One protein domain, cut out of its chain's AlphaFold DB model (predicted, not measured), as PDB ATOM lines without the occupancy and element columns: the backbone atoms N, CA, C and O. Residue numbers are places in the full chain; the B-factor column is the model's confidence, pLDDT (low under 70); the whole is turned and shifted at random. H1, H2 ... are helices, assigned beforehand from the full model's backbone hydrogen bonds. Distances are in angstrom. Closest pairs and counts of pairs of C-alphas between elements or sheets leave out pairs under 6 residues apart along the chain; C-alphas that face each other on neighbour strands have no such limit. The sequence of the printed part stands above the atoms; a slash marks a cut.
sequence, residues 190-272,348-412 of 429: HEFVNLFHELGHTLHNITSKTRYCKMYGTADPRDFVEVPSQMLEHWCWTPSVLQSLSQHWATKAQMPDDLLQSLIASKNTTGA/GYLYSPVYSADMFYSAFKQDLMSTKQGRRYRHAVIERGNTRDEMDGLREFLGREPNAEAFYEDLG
ATOM      1  N   HIS A 190      47.189 -44.324  -0.892       80.88
ATOM      2  CA  HIS A 190      46.294 -43.166  -0.752       80.88
ATOM      3  C   HIS A 190      44.805 -43.530  -0.901       80.88
ATOM      4  O   HIS A 190      43.965 -42.951  -0.228       80.88
ATOM      5  N   GLU A 191      44.457 -44.514  -1.738       79.44
ATOM      6  CA  GLU A 191      43.069 -44.989  -1.870       79.44
ATOM      7  C   GLU A 191      42.630 -45.739  -0.605       79.44
ATOM      8  O   GLU A 191      41.474 -45.659  -0.197       79.44
ATOM      9  N   PHE A 192      43.563 -46.434   0.050       85.06
ATOM     10  CA  PHE A 192      43.346 -47.059   1.352       85.06
ATOM     11  C   PHE A 192      43.165 -46.029   2.482       85.06
ATOM     12  O   PHE A 192      42.271 -46.201   3.308       85.06
ATOM     13  N   VAL A 193      43.954 -44.948   2.495       86.44
ATOM     14  CA  VAL A 193      43.773 -43.816   3.424       86.44
ATOM     15  C   VAL A 193      42.407 -43.160   3.207       86.44
ATOM     16  O   VAL A 193      41.641 -43.027   4.159       86.44
ATOM     17  N   ASN A 194      42.046 -42.860   1.954       80.69
ATOM     18  CA  ASN A 194      40.732 -42.307   1.619       80.69
ATOM     19  C   ASN A 194      39.589 -43.229   2.068       80.69
ATOM     20  O   ASN A 194      38.563 -42.755   2.539       80.69
ATOM     21  N   LEU A 195      39.750 -44.554   1.981       82.56
ATOM     22  CA  LEU A 195      38.729 -45.478   2.478       82.56
ATOM     23  C   LEU A 195      38.516 -45.346   3.996       82.56
ATOM     24  O   LEU A 195      37.378 -45.406   4.459       82.56
ATOM     25  N   PHE A 196      39.586 -45.162   4.774       89.06
ATOM     26  CA  PHE A 196      39.488 -44.904   6.216       89.06
ATOM     27  C   PHE A 196      38.864 -43.544   6.521       89.06
ATOM     28  O   PHE A 196      38.066 -43.445   7.454       89.06
ATOM     29  N   HIS A 197      39.182 -42.534   5.716       90.00
ATOM     30  CA  HIS A 197      38.571 -41.214   5.796       90.00
ATOM     31  C   HIS A 197      37.041 -41.298   5.637       90.00
ATOM     32  O   HIS A 197      36.294 -40.914   6.539       90.00
ATOM     33  N   GLU A 198      36.561 -41.913   4.550       88.12
ATOM     34  CA  GLU A 198      35.120 -42.086   4.292       88.12
ATOM     35  C   GLU A 198      34.437 -43.002   5.320       88.12
ATOM     36  O   GLU A 198      33.275 -42.806   5.703       88.12
ATOM     37  N   LEU A 199      35.164 -44.005   5.825       83.50
ATOM     38  CA  LEU A 199      34.691 -44.822   6.937       83.50
ATOM     39  C   LEU A 199      34.499 -43.975   8.197       83.50
ATOM     40  O   LEU A 199      33.549 -44.218   8.937       83.50
ATOM     41  N   GLY A 200      35.336 -42.968   8.437       88.06
ATOM     42  CA  GLY A 200      35.160 -42.023   9.536       88.06
ATOM     43  C   GLY A 200      33.838 -41.268   9.465       88.06
ATOM     44  O   GLY A 200      33.078 -41.289  10.436       88.06
ATOM     45  N   HIS A 201      33.506 -40.711   8.299       91.12
ATOM     46  CA  HIS A 201      32.202 -40.082   8.051       91.12
ATOM     47  C   HIS A 201      31.045 -41.067   8.234       91.12
ATOM     48  O   HIS A 201      30.015 -40.746   8.833       91.12
ATOM     49  N   THR A 202      31.222 -42.310   7.784       85.56
ATOM     50  CA  THR A 202      30.230 -43.377   7.980       85.56
ATOM     51  C   THR A 202      30.026 -43.689   9.465       85.56
ATOM     52  O   THR A 202      28.889 -43.755   9.933       85.56
ATOM     53  N   LEU A 203      31.113 -43.843  10.227       85.81
ATOM     54  CA  LEU A 203      31.085 -44.086  11.668       85.81
ATOM     55  C   LEU A 203      30.420 -42.930  12.415       85.81
ATOM     56  O   LEU A 203      29.636 -43.173  13.336       85.81
ATOM     57  N   HIS A 204      30.688 -41.692  12.005       93.62
ATOM     58  CA  HIS A 204      30.035 -40.518  12.561       93.62
ATOM     59  C   HIS A 204      28.515 -40.613  12.374       93.62
ATOM     60  O   HIS A 204      27.766 -40.589  13.350       93.62
ATOM     61  N   ASN A 205      28.057 -40.859  11.146       90.94
ATOM     62  CA  ASN A 205      26.635 -41.004  10.852       90.94
ATOM     63  C   ASN A 205      25.970 -42.122  11.670       90.94
ATOM     64  O   ASN A 205      24.977 -41.868  12.342       90.94
ATOM     65  N   ILE A 206      26.512 -43.345  11.678       89.50
ATOM     66  CA  ILE A 206      25.837 -44.487  12.330       89.50
ATOM     67  C   ILE A 206      25.884 -44.447  13.863       89.50
ATOM     68  O   ILE A 206      25.107 -45.143  14.521       89.50
ATOM     69  N   THR A 207      26.827 -43.706  14.451       89.38
ATOM     70  CA  THR A 207      26.941 -43.596  15.914       89.38
ATOM     71  C   THR A 207      26.215 -42.385  16.478       89.38
ATOM     72  O   THR A 207      25.983 -42.364  17.689       89.38
ATOM     73  N   SER A 208      25.826 -41.432  15.627       94.50
ATOM     74  CA  SER A 208      25.131 -40.211  16.020       94.50
ATOM     75  C   SER A 208      23.761 -40.499  16.644       94.50
ATOM     76  O   SER A 208      22.982 -41.330  16.173       94.50
ATOM     77  N   LYS A 209      23.459 -39.801  17.736       93.56
ATOM     78  CA  LYS A 209      22.221 -39.885  18.512       93.56
ATOM     79  C   LYS A 209      21.732 -38.480  18.817       93.56
ATOM     80  O   LYS A 209      22.043 -37.903  19.860       93.56
ATOM     81  N   THR A 210      20.922 -37.945  17.917       94.62
ATOM     82  CA  THR A 210      20.369 -36.597  18.044       94.62
ATOM     83  C   THR A 210      18.851 -36.631  18.116       94.62
ATOM     84  O   THR A 210      18.196 -37.544  17.613       94.62
ATOM     85  N   ARG A 211      18.264 -35.626  18.773       94.38
ATOM     86  CA  ARG A 211      16.803 -35.462  18.819       94.38
ATOM     87  C   ARG A 211      16.239 -34.925  17.499       94.38
ATOM     88  O   ARG A 211      15.083 -35.189  17.187       94.38
ATOM     89  N   TYR A 212      17.032 -34.155  16.754       92.94
ATOM     90  CA  TYR A 212      16.602 -33.423  15.563       92.94
ATOM     91  C   TYR A 212      17.482 -33.777  14.362       92.94
ATOM     92  O   TYR A 212      18.707 -33.719  14.456       92.94
ATOM     93  N   CYS A 213      16.859 -34.071  13.216       91.06
ATOM     94  CA  CYS A 213      17.553 -34.493  11.993       91.06
ATOM     95  C   CYS A 213      18.574 -33.467  11.479       91.06
ATOM     96  O   CYS A 213      19.614 -33.855  10.965       91.06
ATOM     97  N   LYS A 214      18.326 -32.165  11.678       90.69
ATOM     98  CA  LYS A 214      19.241 -31.088  11.263       90.69
ATOM     99  C   LYS A 214      20.627 -31.176  11.920       90.69
ATOM    100  O   LYS A 214      21.575 -30.623  11.386       90.69
ATOM    101  N   MET A 215      20.730 -31.840  13.070       93.06
ATOM    102  CA  MET A 215      21.970 -31.978  13.842       93.06
ATOM    103  C   MET A 215      22.587 -33.379  13.711       93.06
ATOM    104  O   MET A 215      23.564 -33.680  14.386       93.06
ATOM    105  N   TYR A 216      21.975 -34.269  12.925       94.38
ATOM    106  CA  TYR A 216      22.352 -35.678  12.841       94.38
ATOM    107  C   TYR A 216      23.631 -35.902  12.031       94.38
ATOM    108  O   TYR A 216      23.809 -35.305  10.971       94.38
ATOM    109  N   GLY A 217      24.459 -36.845  12.488       93.38
ATOM    110  CA  GLY A 217      25.625 -37.314  11.747       93.38
ATOM    111  C   GLY A 217      26.647 -36.208  11.531       93.38
ATOM    112  O   GLY A 217      26.934 -35.455  12.453       93.38
ATOM    113  N   THR A 218      27.147 -36.094  10.302       93.12
ATOM    114  CA  THR A 218      28.188 -35.139   9.879       93.12
ATOM    115  C   THR A 218      27.653 -33.724   9.620       93.12
ATOM    116  O   THR A 218      28.153 -33.009   8.752       93.12
ATOM    117  N   ALA A 219      26.594 -33.316  10.322       91.50
ATOM    118  CA  ALA A 219      26.002 -31.980  10.213       91.50
ATOM    119  C   ALA A 219      26.761 -30.916  11.035       91.50
ATOM    120  O   ALA A 219      26.166 -29.917  11.447       91.50
ATOM    121  N   ASP A 220      28.046 -31.144  11.305       87.81
ATOM    122  CA  ASP A 220      28.937 -30.240  12.033       87.81
ATOM    123  C   ASP A 220      29.356 -29.034  11.183       87.81
ATOM    124  O   ASP A 220      29.192 -29.035   9.954       87.81
ATOM    125  N   PRO A 221      29.926 -27.993  11.816       87.12
ATOM    126  CA  PRO A 221      30.623 -26.938  11.100       87.12
ATOM    127  C   PRO A 221      31.674 -27.485  10.123       87.12
ATOM    128  O   PRO A 221      32.322 -28.510  10.352       87.12
ATOM    129  N   ARG A 222      31.836 -26.791   8.991       84.38
ATOM    130  CA  ARG A 222      32.707 -27.219   7.881       84.38
ATOM    131  C   ARG A 222      34.184 -27.319   8.263       84.38
ATOM    132  O   ARG A 222      34.924 -28.049   7.619       84.38
ATOM    133  N   ASP A 223      34.601 -26.588   9.283       85.94
ATOM    134  CA  ASP A 223      35.948 -26.587   9.846       85.94
ATOM    135  C   ASP A 223      36.180 -27.671  10.908       85.94
ATOM    136  O   ASP A 223      37.317 -27.849  11.345       85.94
ATOM    137  N   PHE A 224      35.144 -28.434  11.265       91.38
ATOM    138  CA  PHE A 224      35.244 -29.561  12.188       91.38
ATOM    139  C   PHE A 224      34.891 -30.908  11.565       91.38
ATOM    140  O   PHE A 224      35.421 -31.929  11.993       91.38
ATOM    141  N   VAL A 225      34.020 -30.937  10.553       91.88
ATOM    142  CA  VAL A 225      33.480 -32.186   9.987       91.88
ATOM    143  C   VAL A 225      34.561 -33.177   9.529       91.88
ATOM    144  O   VAL A 225      34.341 -34.383   9.605       91.88
ATOM    145  N   GLU A 226      35.742 -32.694   9.127       92.81
ATOM    146  CA  GLU A 226      36.871 -33.530   8.696       92.81
ATOM    147  C   GLU A 226      37.799 -33.983   9.840       92.81
ATOM    148  O   GLU A 226      38.620 -34.880   9.659       92.81
ATOM    149  N   VAL A 227      37.681 -33.412  11.045       95.44
ATOM    150  CA  VAL A 227      38.511 -33.794  12.204       95.44
ATOM    151  C   VAL A 227      38.354 -35.288  12.541       95.44
ATOM    152  O   VAL A 227      39.373 -35.974  12.689       95.44
ATOM    153  N   PRO A 228      37.128 -35.850  12.648       94.31
ATOM    154  CA  PRO A 228      36.945 -37.253  13.011       94.31
ATOM    155  C   PRO A 228      37.435 -38.228  11.927       94.31
ATOM    156  O   PRO A 228      38.014 -39.265  12.260       94.31
ATOM    157  N   SER A 229      37.224 -37.909  10.644       93.12
ATOM    158  CA  SER A 229      37.674 -38.731   9.510       93.12
ATOM    159  C   SER A 229      39.199 -38.738   9.406       93.12
ATOM    160  O   SER A 229      39.805 -39.813   9.397       93.12
ATOM    161  N   GLN A 230      39.834 -37.564   9.462       94.38
ATOM    162  CA  GLN A 230      41.292 -37.444   9.412       94.38
ATOM    163  C   GLN A 230      41.985 -38.071  10.625       94.38
ATOM    164  O   GLN A 230      43.075 -38.624  10.492       94.38
ATOM    165  N   MET A 231      41.355 -38.075  11.809       95.19
ATOM    166  CA  MET A 231      41.929 -38.746  12.985       95.19
ATOM    167  C   MET A 231      42.106 -40.249  12.722       95.19
ATOM    168  O   MET A 231      43.098 -40.851  13.140       95.19
ATOM    169  N   LEU A 232      41.168 -40.868  12.002       90.44
ATOM    170  CA  LEU A 232      41.222 -42.295  11.682       90.44
ATOM    171  C   LEU A 232      42.262 -42.629  10.608       90.44
ATOM    172  O   LEU A 232      42.792 -43.740  10.616       90.44
ATOM    173  N   GLU A 233      42.639 -41.680   9.747       94.38
ATOM    174  CA  GLU A 233      43.702 -41.877   8.752       94.38
ATOM    175  C   GLU A 233      45.053 -42.221   9.394       94.38
ATOM    176  O   GLU A 233      45.867 -42.929   8.800       94.38
ATOM    177  N   HIS A 234      45.302 -41.800  10.639       93.19
ATOM    178  CA  HIS A 234      46.540 -42.129  11.348       93.19
ATOM    179  C   HIS A 234      46.734 -43.645  11.567       93.19
ATOM    180  O   HIS A 234      47.876 -44.117  11.657       93.19
ATOM    181  N   TRP A 235      45.658 -44.445  11.580       92.69
ATOM    182  CA  TRP A 235      45.766 -45.910  11.599       92.69
ATOM    183  C   TRP A 235      46.425 -46.437  10.320       92.69
ATOM    184  O   TRP A 235      47.235 -47.362  10.392       92.69
ATOM    185  N   CYS A 236      46.175 -45.808   9.170       92.94
ATOM    186  CA  CYS A 236      46.748 -46.194   7.879       92.94
ATOM    187  C   CYS A 236      48.256 -45.941   7.765       92.94
ATOM    188  O   CYS A 236      48.879 -46.388   6.804       92.94
ATOM    189  N   TRP A 237      48.840 -45.242   8.736       92.44
ATOM    190  CA  TRP A 237      50.269 -44.938   8.808       92.44
ATOM    191  C   TRP A 237      50.974 -45.664   9.956       92.44
ATOM    192  O   TRP A 237      52.157 -45.437  10.208       92.44
ATOM    193  N   THR A 238      50.263 -46.540  10.671       90.75
ATOM    194  CA  THR A 238      50.809 -47.228  11.838       90.75
ATOM    195  C   THR A 238      51.284 -48.645  11.477       90.75
ATOM    196  O   THR A 238      50.479 -49.426  10.964       90.75
ATOM    197  N   PRO A 239      52.555 -49.027  11.753       91.94
ATOM    198  CA  PRO A 239      53.134 -50.277  11.246       91.94
ATOM    199  C   PRO A 239      52.347 -51.544  11.593       91.94
ATOM    200  O   PRO A 239      52.096 -52.363  10.714       91.94
ATOM    201  N   SER A 240      51.904 -51.689  12.846       90.50
ATOM    202  CA  SER A 240      51.129 -52.860  13.280       90.50
ATOM    203  C   SER A 240      49.787 -52.980  12.552       90.50
ATOM    204  O   SER A 240      49.358 -54.083  12.220       90.50
ATOM    205  N   VAL A 241      49.139 -51.849  12.257       90.50
ATOM    206  CA  VAL A 241      47.868 -51.806  11.526       90.50
ATOM    207  C   VAL A 241      48.085 -52.155  10.056       90.50
ATOM    208  O   VAL A 241      47.403 -53.037   9.537       90.50
ATOM    209  N   LEU A 242      49.074 -51.534   9.407       90.19
ATOM    210  CA  LEU A 242      49.452 -51.828   8.022       90.19
ATOM    211  C   LEU A 242      49.789 -53.308   7.811       90.19
ATOM    212  O   LEU A 242      49.316 -53.906   6.847       90.19
ATOM    213  N   GLN A 243      50.545 -53.924   8.724       90.12
ATOM    214  CA  GLN A 243      50.812 -55.365   8.685       90.12
ATOM    215  C   GLN A 243      49.517 -56.174   8.833       90.12
ATOM    216  O   GLN A 243      49.247 -57.061   8.031       90.12
ATOM    217  N   SER A 244      48.661 -55.828   9.801       90.44
ATOM    218  CA  SER A 244      47.416 -56.572  10.045       90.44
ATOM    219  C   SER A 244      46.404 -56.517   8.890       90.44
ATOM    220  O   SER A 244      45.644 -57.465   8.698       90.44
ATOM    221  N   LEU A 245      46.396 -55.428   8.114       88.94
ATOM    222  CA  LEU A 245      45.435 -55.189   7.032       88.94
ATOM    223  C   LEU A 245      45.988 -55.491   5.634       88.94
ATOM    224  O   LEU A 245      45.259 -55.355   4.651       88.94
ATOM    225  N   SER A 246      47.251 -55.911   5.520       88.38
ATOM    226  CA  SER A 246      47.882 -56.195   4.232       88.38
ATOM    227  C   SER A 246      48.331 -57.649   4.102       88.38
ATOM    228  O   SER A 246      48.751 -58.313   5.045       88.38
ATOM    229  N   GLN A 247      48.226 -58.162   2.880       89.00
ATOM    230  CA  GLN A 247      48.866 -59.398   2.443       89.00
ATOM    231  C   GLN A 247      48.969 -59.370   0.920       89.00
ATOM    232  O   GLN A 247      48.105 -58.812   0.235       89.00
ATOM    233  N   HIS A 248      49.998 -59.997   0.361       91.12
ATOM    234  CA  HIS A 248      50.139 -60.095  -1.082       91.12
ATOM    235  C   HIS A 248      48.958 -60.876  -1.677       91.12
ATOM    236  O   HIS A 248      48.661 -61.996  -1.258       91.12
ATOM    237  N   TRP A 249      48.269 -60.299  -2.667       85.38
ATOM    238  CA  TRP A 249      46.975 -60.812  -3.135       85.38
ATOM    239  C   TRP A 249      47.039 -62.271  -3.622       85.38
ATOM    240  O   TRP A 249      46.101 -63.034  -3.368       85.38
ATOM    241  N   ALA A 250      48.149 -62.665  -4.258       83.25
ATOM    242  CA  ALA A 250      48.352 -64.005  -4.806       83.25
ATOM    243  C   ALA A 250      49.024 -64.972  -3.819       83.25
ATOM    244  O   ALA A 250      48.544 -66.081  -3.619       83.25
ATOM    245  N   THR A 251      50.131 -64.558  -3.196       93.12
ATOM    246  CA  THR A 251      50.970 -65.446  -2.361       93.12
ATOM    247  C   THR A 251      50.567 -65.450  -0.894       93.12
ATOM    248  O   THR A 251      51.051 -66.287  -0.142       93.12
ATOM    249  N   LYS A 252      49.716 -64.504  -0.477       90.06
ATOM    250  CA  LYS A 252      49.315 -64.269   0.918       90.06
ATOM    251  C   LYS A 252      50.480 -63.940   1.861       90.06
ATOM    252  O   LYS A 252      50.304 -63.922   3.073       90.06
ATOM    253  N   ALA A 253      51.660 -63.649   1.311       93.31
ATOM    254  CA  ALA A 253      52.819 -63.227   2.085       93.31
ATOM    255  C   ALA A 253      52.570 -61.861   2.741       93.31
ATOM    256  O   ALA A 253      51.884 -61.010   2.172       93.31
ATOM    257  N   GLN A 254      53.150 -61.659   3.920       94.12
ATOM    258  CA  GLN A 254      53.134 -60.375   4.617       94.12
ATOM    259  C   GLN A 254      53.973 -59.325   3.880       94.12
ATOM    260  O   GLN A 254      54.861 -59.668   3.094       94.12
ATOM    261  N   MET A 255      53.678 -58.047   4.129       91.19
ATOM    262  CA  MET A 255      54.484 -56.944   3.608       91.19
ATOM    263  C   MET A 255      55.910 -57.035   4.178       91.19
ATOM    264  O   MET A 255      56.052 -57.134   5.396       91.19
ATOM    265  N   PRO A 256      56.956 -57.003   3.332       94.44
ATOM    266  CA  PRO A 256      58.338 -56.952   3.802       94.44
ATOM    267  C   PRO A 256      58.607 -55.727   4.690       94.44
ATOM    268  O   PRO A 256      58.096 -54.638   4.418       94.44
ATOM    269  N   ASP A 257      59.420 -55.897   5.736       93.25
ATOM    270  CA  ASP A 257      59.695 -54.837   6.715       93.25
ATOM    271  C   ASP A 257      60.360 -53.605   6.084       93.25
ATOM    272  O   ASP A 257      60.037 -52.476   6.441       93.25
ATOM    273  N   ASP A 258      61.251 -53.792   5.111       94.31
ATOM    274  CA  ASP A 258      61.910 -52.707   4.378       94.31
ATOM    275  C   ASP A 258      60.912 -51.861   3.570       94.31
ATOM    276  O   ASP A 258      60.977 -50.626   3.586       94.31
ATOM    277  N   LEU A 259      59.944 -52.513   2.917       92.25
ATOM    278  CA  LEU A 259      58.857 -51.837   2.210       92.25
ATOM    279  C   LEU A 259      57.931 -51.096   3.184       92.25
ATOM    280  O   LEU A 259      57.550 -49.958   2.912       92.25
ATOM    281  N   LEU A 260      57.611 -51.706   4.329       92.31
ATOM    282  CA  LEU A 260      56.800 -51.083   5.376       92.31
ATOM    283  C   LEU A 260      57.469 -49.824   5.942       92.31
ATOM    284  O   LEU A 260      56.824 -48.781   6.041       92.31
ATOM    285  N   GLN A 261      58.758 -49.898   6.283       90.62
ATOM    286  CA  GLN A 261      59.506 -48.741   6.781       90.62
ATOM    287  C   GLN A 261      59.604 -47.639   5.723       90.62
ATOM    288  O   GLN A 261      59.420 -46.468   6.049       90.62
ATOM    289  N   SER A 262      59.819 -48.002   4.455       92.50
ATOM    290  CA  SER A 262      59.843 -47.039   3.345       92.50
ATOM    291  C   SER A 262      58.493 -46.339   3.166       92.50
ATOM    292  O   SER A 262      58.450 -45.124   2.982       92.50
ATOM    293  N   LEU A 263      57.386 -47.083   3.266       90.44
ATOM    294  CA  LEU A 263      56.036 -46.525   3.207       90.44
ATOM    295  C   LEU A 263      55.788 -45.546   4.361       90.44
ATOM    296  O   LEU A 263      55.351 -44.425   4.121       90.44
ATOM    297  N   ILE A 264      56.114 -45.924   5.599       88.94
ATOM    298  CA  ILE A 264      55.933 -45.058   6.777       88.94
ATOM    299  C   ILE A 264      56.781 -43.788   6.657       88.94
ATOM    300  O   ILE A 264      56.268 -42.688   6.850       88.94
ATOM    301  N   ALA A 265      58.057 -43.924   6.286       87.69
ATOM    302  CA  ALA A 265      58.954 -42.790   6.071       87.69
ATOM    303  C   ALA A 265      58.469 -41.855   4.950       87.69
ATOM    304  O   ALA A 265      58.777 -40.666   4.969       87.69
ATOM    305  N   SER A 266      57.685 -42.369   3.995       89.44
ATOM    306  CA  SER A 266      57.157 -41.561   2.897       89.44
ATOM    307  C   SER A 266      56.022 -40.613   3.305       89.44
ATOM    308  O   SER A 266      55.796 -39.652   2.570       89.44
ATOM    309  N   LYS A 267      55.363 -40.827   4.461       85.25
ATOM    310  CA  LYS A 267      54.146 -40.111   4.898       85.25
ATOM    311  C   LYS A 267      54.202 -38.604   4.672       85.25
ATOM    312  O   LYS A 267      53.302 -38.040   4.065       85.25
ATOM    313  N   ASN A 268      55.275 -37.978   5.148       83.00
ATOM    314  CA  ASN A 268      55.438 -36.525   5.141       83.00
ATOM    315  C   ASN A 268      56.504 -36.062   4.139       83.00
ATOM    316  O   ASN A 268      57.067 -34.973   4.273       83.00
ATOM    317  N   THR A 269      56.761 -36.861   3.095       85.38
ATOM    318  CA  THR A 269      57.533 -36.400   1.933       85.38
ATOM    319  C   THR A 269      56.827 -35.175   1.366       85.38
ATOM    320  O   THR A 269      55.656 -35.258   1.032       85.38
ATOM    321  N   THR A 270      57.513 -34.031   1.330       85.56
ATOM    322  CA  THR A 270      56.952 -32.720   0.942       85.56
ATOM    323  C   THR A 270      55.750 -32.212   1.752       85.56
ATOM    324  O   THR A 270      55.187 -31.188   1.374       85.56
ATOM    325  N   GLY A 271      55.424 -32.797   2.912       84.81
ATOM    326  CA  GLY A 271      54.216 -32.447   3.682       84.81
ATOM    327  C   GLY A 271      54.087 -30.958   4.041       84.81
ATOM    328  O   GLY A 271      52.993 -30.399   4.019       84.81
ATOM    329  N   ALA A 272      55.206 -30.263   4.279       88.25
ATOM    330  CA  ALA A 272      55.206 -28.813   4.487       88.25
ATOM    331  C   ALA A 272      54.824 -28.020   3.218       88.25
ATOM    332  O   ALA A 272      54.084 -27.042   3.307       88.25
ATOM    333  N   GLY A 348      39.019 -25.130   6.670       85.69
ATOM    334  CA  GLY A 348      38.751 -26.329   7.463       85.69
ATOM    335  C   GLY A 348      39.753 -27.461   7.215       85.69
ATOM    336  O   GLY A 348      40.137 -28.146   8.162       85.69
ATOM    337  N   TYR A 349      40.290 -27.584   5.994       85.50
ATOM    338  CA  TYR A 349      41.347 -28.552   5.661       85.50
ATOM    339  C   TYR A 349      42.703 -28.242   6.319       85.50
ATOM    340  O   TYR A 349      43.585 -29.095   6.308       85.50
ATOM    341  N   LEU A 350      42.885 -27.052   6.906       88.25
ATOM    342  CA  LEU A 350      44.078 -26.697   7.686       88.25
ATOM    343  C   LEU A 350      43.888 -26.941   9.183       88.25
ATOM    344  O   LEU A 350      44.833 -27.349   9.851       88.25
ATOM    345  N   TYR A 351      42.686 -26.700   9.714       87.69
ATOM    346  CA  TYR A 351      42.384 -26.971  11.125       87.69
ATOM    347  C   TYR A 351      42.189 -28.456  11.395       87.69
ATOM    348  O   TYR A 351      42.600 -28.956  12.442       87.69
ATOM    349  N   SER A 352      41.597 -29.176  10.445       90.19
ATOM    350  CA  SER A 352      41.236 -30.570  10.665       90.19
ATOM    351  C   SER A 352      42.452 -31.470  10.923       90.19
ATOM    352  O   SER A 352      42.425 -32.177  11.932       90.19
ATOM    353  N   PRO A 353      43.569 -31.368  10.165       90.69
ATOM    354  CA  PRO A 353      44.786 -32.129  10.450       90.69
ATOM    355  C   PRO A 353      45.429 -31.760  11.789       90.69
ATOM    356  O   PRO A 353      46.099 -32.584  12.409       90.69
ATOM    357  N   VAL A 354      45.234 -30.517  12.240       93.50
ATOM    358  CA  VAL A 354      45.759 -30.030  13.518       93.50
ATOM    359  C   VAL A 354      45.065 -30.733  14.678       93.50
ATOM    360  O   VAL A 354      45.719 -31.369  15.507       93.50
ATOM    361  N   TYR A 355      43.736 -30.668  14.714       95.44
ATOM    362  CA  TYR A 355      42.961 -31.273  15.793       95.44
ATOM    363  C   TYR A 355      42.941 -32.799  15.707       95.44
ATOM    364  O   TYR A 355      42.988 -33.468  16.741       95.44
ATOM    365  N   SER A 356      42.942 -33.362  14.497       95.44
ATOM    366  CA  SER A 356      42.991 -34.811  14.306       95.44
ATOM    367  C   SER A 356      44.305 -35.411  14.813       95.44
ATOM    368  O   SER A 356      44.277 -36.422  15.526       95.44
ATOM    369  N   ALA A 357      45.440 -34.751  14.542       95.81
ATOM    370  CA  ALA A 357      46.738 -35.142  15.071       95.81
ATOM    371  C   ALA A 357      46.753 -35.053  16.600       95.81
ATOM    372  O   ALA A 357      47.149 -36.018  17.255       95.81
ATOM    373  N   ASP A 358      46.273 -33.951  17.182       97.25
ATOM    374  CA  ASP A 358      46.236 -33.788  18.639       97.25
ATOM    375  C   ASP A 358      45.409 -34.901  19.315       97.25
ATOM    376  O   ASP A 358      45.858 -35.546  20.269       97.25
ATOM    377  N   MET A 359      44.240 -35.226  18.752       96.81
ATOM    378  CA  MET A 359      43.400 -36.334  19.213       96.81
ATOM    379  C   MET A 359      44.106 -37.689  19.121       96.81
ATOM    380  O   MET A 359      44.113 -38.453  20.094       96.81
ATOM    381  N   PHE A 360      44.697 -38.007  17.966       96.69
ATOM    382  CA  PHE A 360      45.347 -39.294  17.746       96.69
ATOM    383  C   PHE A 360      46.566 -39.477  18.656       96.69
ATOM    384  O   PHE A 360      46.689 -40.496  19.346       96.69
ATOM    385  N   TYR A 361      47.454 -38.484  18.686       95.19
ATOM    386  CA  TYR A 361      48.703 -38.556  19.433       95.19
ATOM    387  C   TYR A 361      48.486 -38.528  20.945       95.19
ATOM    388  O   TYR A 361      49.147 -39.285  21.660       95.19
ATOM    389  N   SER A 362      47.503 -37.764  21.429       94.75
ATOM    390  CA  SER A 362      47.183 -37.695  22.858       94.75
ATOM    391  C   SER A 362      46.470 -38.945  23.384       94.75
ATOM    392  O   SER A 362      46.690 -39.338  24.531       94.75
ATOM    393  N   ALA A 363      45.597 -39.574  22.587       94.31
ATOM    394  CA  ALA A 363      44.717 -40.634  23.089       94.31
ATOM    395  C   ALA A 363      45.047 -42.044  22.581       94.31
ATOM    396  O   ALA A 363      44.877 -42.999  23.339       94.31
ATOM    397  N   PHE A 364      45.497 -42.201  21.334       94.00
ATOM    398  CA  PHE A 364      45.573 -43.509  20.671       94.00
ATOM    399  C   PHE A 364      46.990 -43.966  20.330       94.00
ATOM    400  O   PHE A 364      47.220 -45.169  20.241       94.00
ATOM    401  N   LYS A 365      47.966 -43.060  20.191       92.12
ATOM    402  CA  LYS A 365      49.334 -43.427  19.777       92.12
ATOM    403  C   LYS A 365      49.986 -44.507  20.651       92.12
ATOM    404  O   LYS A 365      50.732 -45.330  20.128       92.12
ATOM    405  N   GLN A 366      49.719 -44.495  21.958       89.69
ATOM    406  CA  GLN A 366      50.273 -45.470  22.908       89.69
ATOM    407  C   GLN A 366      49.550 -46.826  22.870       89.69
ATOM    408  O   GLN A 366      50.184 -47.861  23.061       89.69
ATOM    409  N   ASP A 367      48.238 -46.825  22.628       91.62
ATOM    410  CA  ASP A 367      47.393 -48.019  22.547       91.62
ATOM    411  C   ASP A 367      46.277 -47.796  21.515       91.62
ATOM    412  O   ASP A 367      45.196 -47.277  21.811       91.62
ATOM    413  N   LEU A 368      46.560 -48.206  20.278       89.19
ATOM    414  CA  LEU A 368      45.701 -47.987  19.106       89.19
ATOM    415  C   LEU A 368      44.357 -48.709  19.210       89.19
ATOM    416  O   LEU A 368      43.397 -48.330  18.546       89.19
ATOM    417  N   MET A 369      44.295 -49.775  20.012       87.75
ATOM    418  CA  MET A 369      43.109 -50.617  20.169       87.75
ATOM    419  C   MET A 369      42.418 -50.370  21.516       87.75
ATOM    420  O   MET A 369      41.580 -51.166  21.951       87.75
ATOM    421  N   SER A 370      42.731 -49.247  22.176       91.50
ATOM    422  CA  SER A 370      42.173 -48.907  23.478       91.50
ATOM    423  C   SER A 370      40.658 -48.706  23.416       91.50
ATOM    424  O   SER A 370      40.147 -47.650  23.033       91.50
ATOM    425  N   THR A 371      39.901 -49.699  23.888       90.38
ATOM    426  CA  THR A 371      38.428 -49.616  23.947       90.38
ATOM    427  C   THR A 371      37.937 -48.469  24.834       90.38
ATOM    428  O   THR A 371      36.866 -47.907  24.593       90.38
ATOM    429  N   LYS A 372      38.723 -48.091  25.853       93.75
ATOM    430  CA  LYS A 372      38.449 -46.931  26.710       93.75
ATOM    431  C   LYS A 372      38.479 -45.642  25.890       93.75
ATOM    432  O   LYS A 372      37.531 -44.864  25.972       93.75
ATOM    433  N   GLN A 373      39.532 -45.434  25.103       93.00
ATOM    434  CA  GLN A 373      39.692 -44.225  24.293       93.00
ATOM    435  C   GLN A 373      38.703 -44.202  23.129       93.00
ATOM    436  O   GLN A 373      38.073 -43.175  22.904       93.00
ATOM    437  N   GLY A 374      38.446 -45.349  22.491       92.31
ATOM    438  CA  GLY A 374      37.412 -45.476  21.459       92.31
ATOM    439  C   GLY A 374      36.016 -45.077  21.952       92.31
ATOM    440  O   GLY A 374      35.306 -44.342  21.269       92.31
ATOM    441  N   ARG A 375      35.627 -45.482  23.172       93.31
ATOM    442  CA  ARG A 375      34.360 -45.034  23.783       93.31
ATOM    443  C   ARG A 375      34.364 -43.543  24.109       93.31
ATOM    444  O   ARG A 375      33.353 -42.891  23.877       93.31
ATOM    445  N   ARG A 376      35.473 -42.997  24.619       94.94
ATOM    446  CA  ARG A 376      35.596 -41.548  24.866       94.94
ATOM    447  C   ARG A 376      35.447 -40.756  23.571       94.94
ATOM    448  O   ARG A 376      34.632 -39.848  23.537       94.94
ATOM    449  N   TYR A 377      36.152 -41.148  22.512       95.19
ATOM    450  CA  TYR A 377      36.041 -40.547  21.183       95.19
ATOM    451  C   TYR A 377      34.598 -40.603  20.677       95.19
ATOM    452  O   TYR A 377      34.028 -39.576  20.327       95.19
ATOM    453  N   ARG A 378      33.959 -41.777  20.747       94.31
ATOM    454  CA  ARG A 378      32.550 -41.926  20.375       94.31
ATOM    455  C   ARG A 378      31.652 -40.949  21.136       94.31
ATOM    456  O   ARG A 378      30.946 -40.178  20.506       94.31
ATOM    457  N   HIS A 379      31.647 -40.993  22.466       93.81
ATOM    458  CA  HIS A 379      30.696 -40.216  23.267       93.81
ATOM    459  C   HIS A 379      30.978 -38.711  23.253       93.81
ATOM    460  O   HIS A 379      30.038 -37.919  23.344       93.81
ATOM    461  N   ALA A 380      32.254 -38.324  23.151       93.94
ATOM    462  CA  ALA A 380      32.657 -36.929  23.206       93.94
ATOM    463  C   ALA A 380      32.706 -36.252  21.823       93.94
ATOM    464  O   ALA A 380      32.451 -35.058  21.723       93.94
ATOM    465  N   VAL A 381      33.016 -36.970  20.749       94.12
ATOM    466  CA  VAL A 381      33.276 -36.320  19.456       94.12
ATOM    467  C   VAL A 381      32.153 -36.570  18.458       94.12
ATOM    468  O   VAL A 381      31.649 -35.614  17.893       94.12
ATOM    469  N   ILE A 382      31.710 -37.820  18.282       94.19
ATOM    470  CA  ILE A 382      30.859 -38.182  17.128       94.19
ATOM    471  C   ILE A 382      29.424 -38.623  17.469       94.19
ATOM    472  O   ILE A 382      28.515 -38.511  16.655       94.19
ATOM    473  N   GLU A 383      29.150 -39.113  18.683       94.38
ATOM    474  CA  GLU A 383      27.807 -39.600  19.046       94.38
ATOM    475  C   GLU A 383      26.791 -38.459  19.164       94.38
ATOM    476  O   GLU A 383      25.591 -38.679  19.026       94.38
ATOM    477  N   ARG A 384      27.241 -37.232  19.422       92.31
ATOM    478  CA  ARG A 384      26.346 -36.092  19.645       92.31
ATOM    479  C   ARG A 384      25.952 -35.365  18.361       92.31
ATOM    480  O   ARG A 384      25.015 -34.568  18.436       92.31
ATOM    481  N   GLY A 385      26.618 -35.631  17.231       91.44
ATOM    482  CA  GLY A 385      26.551 -34.765  16.048       91.44
ATOM    483  C   GLY A 385      26.658 -33.287  16.443       91.44
ATOM    484  O   GLY A 385      27.246 -32.948  17.474       91.44
ATOM    485  N   ASN A 386      25.922 -32.431  15.745       94.00
ATOM    486  CA  ASN A 386      25.912 -30.992  15.999       94.00
ATOM    487  C   ASN A 386      24.884 -30.569  17.077       94.00
ATOM    488  O   ASN A 386      24.100 -29.637  16.900       94.00
ATOM    489  N   THR A 387      24.792 -31.315  18.186       93.25
ATOM    490  CA  THR A 387      23.923 -30.951  19.335       93.25
ATOM    491  C   THR A 387      24.655 -30.164  20.420       93.25
ATOM    492  O   THR A 387      24.042 -29.756  21.411       93.25
ATOM    493  N   ARG A 388      25.961 -29.963  20.244       91.31
ATOM    494  CA  ARG A 388      26.817 -29.133  21.082       91.31
ATOM    495  C   ARG A 388      27.916 -28.512  20.235       91.31
ATOM    496  O   ARG A 388      28.213 -29.041  19.172       91.31
ATOM    497  N   ASP A 389      28.533 -27.470  20.775       92.19
ATOM    498  CA  ASP A 389      29.761 -26.909  20.228       92.19
ATOM    499  C   ASP A 389      30.852 -27.992  20.140       92.19
ATOM    500  O   ASP A 389      31.087 -28.775  21.071       92.19
ATOM    501  N   GLU A 390      31.483 -28.079  18.982       92.25
ATOM    502  CA  GLU A 390      32.497 -29.068  18.653       92.25
ATOM    503  C   GLU A 390      33.752 -28.930  19.521       92.25
ATOM    504  O   GLU A 390      34.351 -29.935  19.925       92.25
ATOM    505  N   MET A 391      34.105 -27.699  19.905       93.62
ATOM    506  CA  MET A 391      35.266 -27.425  20.744       93.62
ATOM    507  C   MET A 391      35.005 -27.839  22.189       93.62
ATOM    508  O   MET A 391      35.928 -28.307  22.855       93.62
ATOM    509  N   ASP A 392      33.760 -27.760  22.680       95.38
ATOM    510  CA  ASP A 392      33.377 -28.410  23.945       95.38
ATOM    511  C   ASP A 392      33.653 -29.919  23.899       95.38
ATOM    512  O   ASP A 392      34.190 -30.489  24.856       95.38
ATOM    513  N   GLY A 393      33.311 -30.578  22.787       94.38
ATOM    514  CA  GLY A 393      33.550 -32.009  22.615       94.38
ATOM    515  C   GLY A 393      35.025 -32.375  22.531       94.38
ATOM    516  O   GLY A 393      35.465 -33.334  23.176       94.38
ATOM    517  N   LEU A 394      35.797 -31.570  21.810       95.31
ATOM    518  CA  LEU A 394      37.239 -31.727  21.690       95.31
ATOM    519  C   LEU A 394      37.941 -31.522  23.040       95.31
ATOM    520  O   LEU A 394      38.758 -32.356  23.439       95.31
ATOM    521  N   ARG A 395      37.557 -30.491  23.804       97.31
ATOM    522  CA  ARG A 395      38.068 -30.238  25.162       97.31
ATOM    523  C   ARG A 395      37.741 -31.359  26.135       97.31
ATOM    524  O   ARG A 395      38.602 -31.757  26.916       97.31
ATOM    525  N   GLU A 396      36.528 -31.905  26.086       96.25
ATOM    526  CA  GLU A 396      36.152 -33.064  26.906       96.25
ATOM    527  C   GLU A 396      37.002 -34.300  26.562       96.25
ATOM    528  O   GLU A 396      37.455 -35.034  27.450       96.25
ATOM    529  N   PHE A 397      37.247 -34.535  25.270       97.06
ATOM    530  CA  PHE A 397      38.043 -35.668  24.814       97.06
ATOM    531  C   PHE A 397      39.528 -35.532  25.188       97.06
ATOM    532  O   PHE A 397      40.123 -36.479  25.713       97.06
ATOM    533  N   LEU A 398      40.121 -34.357  24.973       96.56
ATOM    534  CA  LEU A 398      41.535 -34.096  25.261       96.56
ATOM    535  C   LEU A 398      41.802 -33.864  26.755       96.56
ATOM    536  O   LEU A 398      42.887 -34.173  27.243       96.56
ATOM    537  N   GLY A 399      40.820 -33.349  27.499       96.81
ATOM    538  CA  GLY A 399      40.983 -32.898  28.886       96.81
ATOM    539  C   GLY A 399      41.724 -31.561  29.021       96.81
ATOM    540  O   GLY A 399      42.120 -31.195  30.126       96.81
ATOM    541  N   ARG A 400      41.934 -30.854  27.906       97.12
ATOM    542  CA  ARG A 400      42.602 -29.549  27.784       97.12
ATOM    543  C   ARG A 400      42.167 -28.861  26.486       97.12
ATOM    544  O   ARG A 400      41.498 -29.484  25.664       97.12
ATOM    545  N   GLU A 401      42.583 -27.612  26.292       95.56
ATOM    546  CA  GLU A 401      42.483 -26.952  24.985       95.56
ATOM    547  C   GLU A 401      43.285 -27.724  23.918       95.56
ATOM    548  O   GLU A 401      44.375 -28.237  24.227       95.56
ATOM    549  N   PRO A 402      42.772 -27.815  22.677       94.62
ATOM    550  CA  PRO A 402      43.528 -28.372  21.567       94.62
ATOM    551  C   PRO A 402      44.683 -27.451  21.170       94.62
ATOM    552  O   PRO A 402      44.615 -26.231  21.332       94.62
ATOM    553  N   ASN A 403      45.754 -28.030  20.635       93.62
ATOM    554  CA  ASN A 403      46.912 -27.276  20.162       93.62
ATOM    555  C   ASN A 403      47.487 -27.869  18.861       93.62
ATOM    556  O   ASN A 403      47.034 -28.903  18.380       93.62
ATOM    557  N   ALA A 404      48.479 -27.192  18.277       92.69
ATOM    558  CA  ALA A 404      49.108 -27.603  17.019       92.69
ATOM    559  C   ALA A 404      50.415 -28.393  17.189       92.69
ATOM    560  O   ALA A 404      51.083 -28.683  16.198       92.69
ATOM    561  N   GLU A 405      50.798 -28.741  18.421       93.56
ATOM    562  CA  GLU A 405      52.109 -29.333  18.705       93.56
ATOM    563  C   GLU A 405      52.283 -30.675  17.996       93.56
ATOM    564  O   GLU A 405      53.224 -30.854  17.224       93.56
ATOM    565  N   ALA A 406      51.305 -31.568  18.160       93.31
ATOM    566  CA  ALA A 406      51.312 -32.889  17.542       93.31
ATOM    567  C   ALA A 406      51.334 -32.838  16.003       93.31
ATOM    568  O   ALA A 406      51.945 -33.689  15.361       93.31
ATOM    569  N   PHE A 407      50.692 -31.833  15.402       93.25
ATOM    570  CA  PHE A 407      50.698 -31.641  13.953       93.25
ATOM    571  C   PHE A 407      52.068 -31.191  13.440       93.25
ATOM    572  O   PHE A 407      52.580 -31.750  12.469       93.25
ATOM    573  N   TYR A 408      52.695 -30.219  14.107       91.12
ATOM    574  CA  TYR A 408      54.039 -29.778  13.736       91.12
ATOM    575  C   TYR A 408      55.079 -30.881  13.937       91.12
ATOM    576  O   TYR A 408      55.921 -31.076  13.061       91.12
ATOM    577  N   GLU A 409      54.988 -31.643  15.028       89.19
ATOM    578  CA  GLU A 409      55.835 -32.816  15.244       89.19
ATOM    579  C   GLU A 409      55.643 -33.873  14.150       89.19
ATOM    580  O   GLU A 409      56.636 -34.398  13.643       89.19
ATOM    581  N   ASP A 410      54.399 -34.148  13.729       87.31
ATOM    582  CA  ASP A 410      54.119 -35.079  12.629       87.31
ATOM    583  C   ASP A 410      54.806 -34.618  11.336       87.31
ATOM    584  O   ASP A 410      55.484 -35.410  10.683       87.31
ATOM    585  N   LEU A 411      54.746 -33.321  11.020       85.88
ATOM    586  CA  LEU A 411      55.446 -32.717   9.879       85.88
ATOM    587  C   LEU A 411      56.980 -32.657  10.029       85.88
ATOM    588  O   LEU A 411      57.662 -32.220   9.099       85.88
ATOM    589  N   GLY A 412      57.542 -33.075  11.167       82.00
ATOM    590  CA  GLY A 412      58.977 -33.000  11.447       82.00
ATOM    591  C   GLY A 412      59.476 -31.584  11.759       82.00
ATOM    592  O   GLY A 412      60.662 -31.294  11.592       82.00
TER     593      GLY A 412
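Overview. This is residues 190 to 272 and 348 to 412 of the 429 residues of the protein "Mitochondrial intermediate peptidase" of Akanthomyces lecanii RCEF 1005 (UniProt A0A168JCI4). What shape do these helices make? H2 is the core, crossed by the long helices H1 and H5; H7 of the H6 and H7 hairpin packs on H5, and H8 lies across H5. H3 and H4 make one end, where residues 248 to 253 stick out. What is printed, and how large is it? 148 residues are printed, with eight named helices, H1 to H8 in order, and no named strand: all helix. They are compact, with a radius of gyration of the C-alphas of 16.2 A and spans of 50, 33 and 26 A.

Arrangement. What does the first helix meet? H1, residues 190 to 207, forms a hairpin with H2, residues 227 to 237, at a steep tilt of 42 degrees; their closest C-alphas, of Gly 200 and Ser 229, are 4.1 A apart. What follows? H3, residues 239 to 245, only just touches H2, with 3 pairs of C-alphas within 8 A, only at the corner, and touches H4, residues 257 to 266, the closest C-alphas being those of Pro 239 and Leu 260, 7.0 A apart. What touches H5, residues 348 to 363? H2 does, with the C-alphas of Met 231 and Ser 356 closest at 4.3 A. H7, residues 390 to 398, in a hairpin with H6, residues 371 to 382, and H8, residues 405 to 410, touch it too. Are the backbones complete? Every O i to N i+4 pair is within hydrogen-bond range except in H5, 10 of 12, and H2, 2 of 7, with 6 of 8 O i to N i+3 pairs.

Along the chain. Which helices are longest? H1 spans 25.5 A, H5 22.0 A. Where are the anchors? C-alpha 190 is at (46.294, -43.166, -0.752) and C-alpha 410 at (54.119, -35.079, 12.629).

Size, cuts and confidence. Is anything cut? Residues 273 to 347 are not printed; C-alphas 272 and 348 are 16.9 A apart. Which links are long? H1 to H2 and H3 to H4. Is confidence low anywhere? No printed residue is under 70.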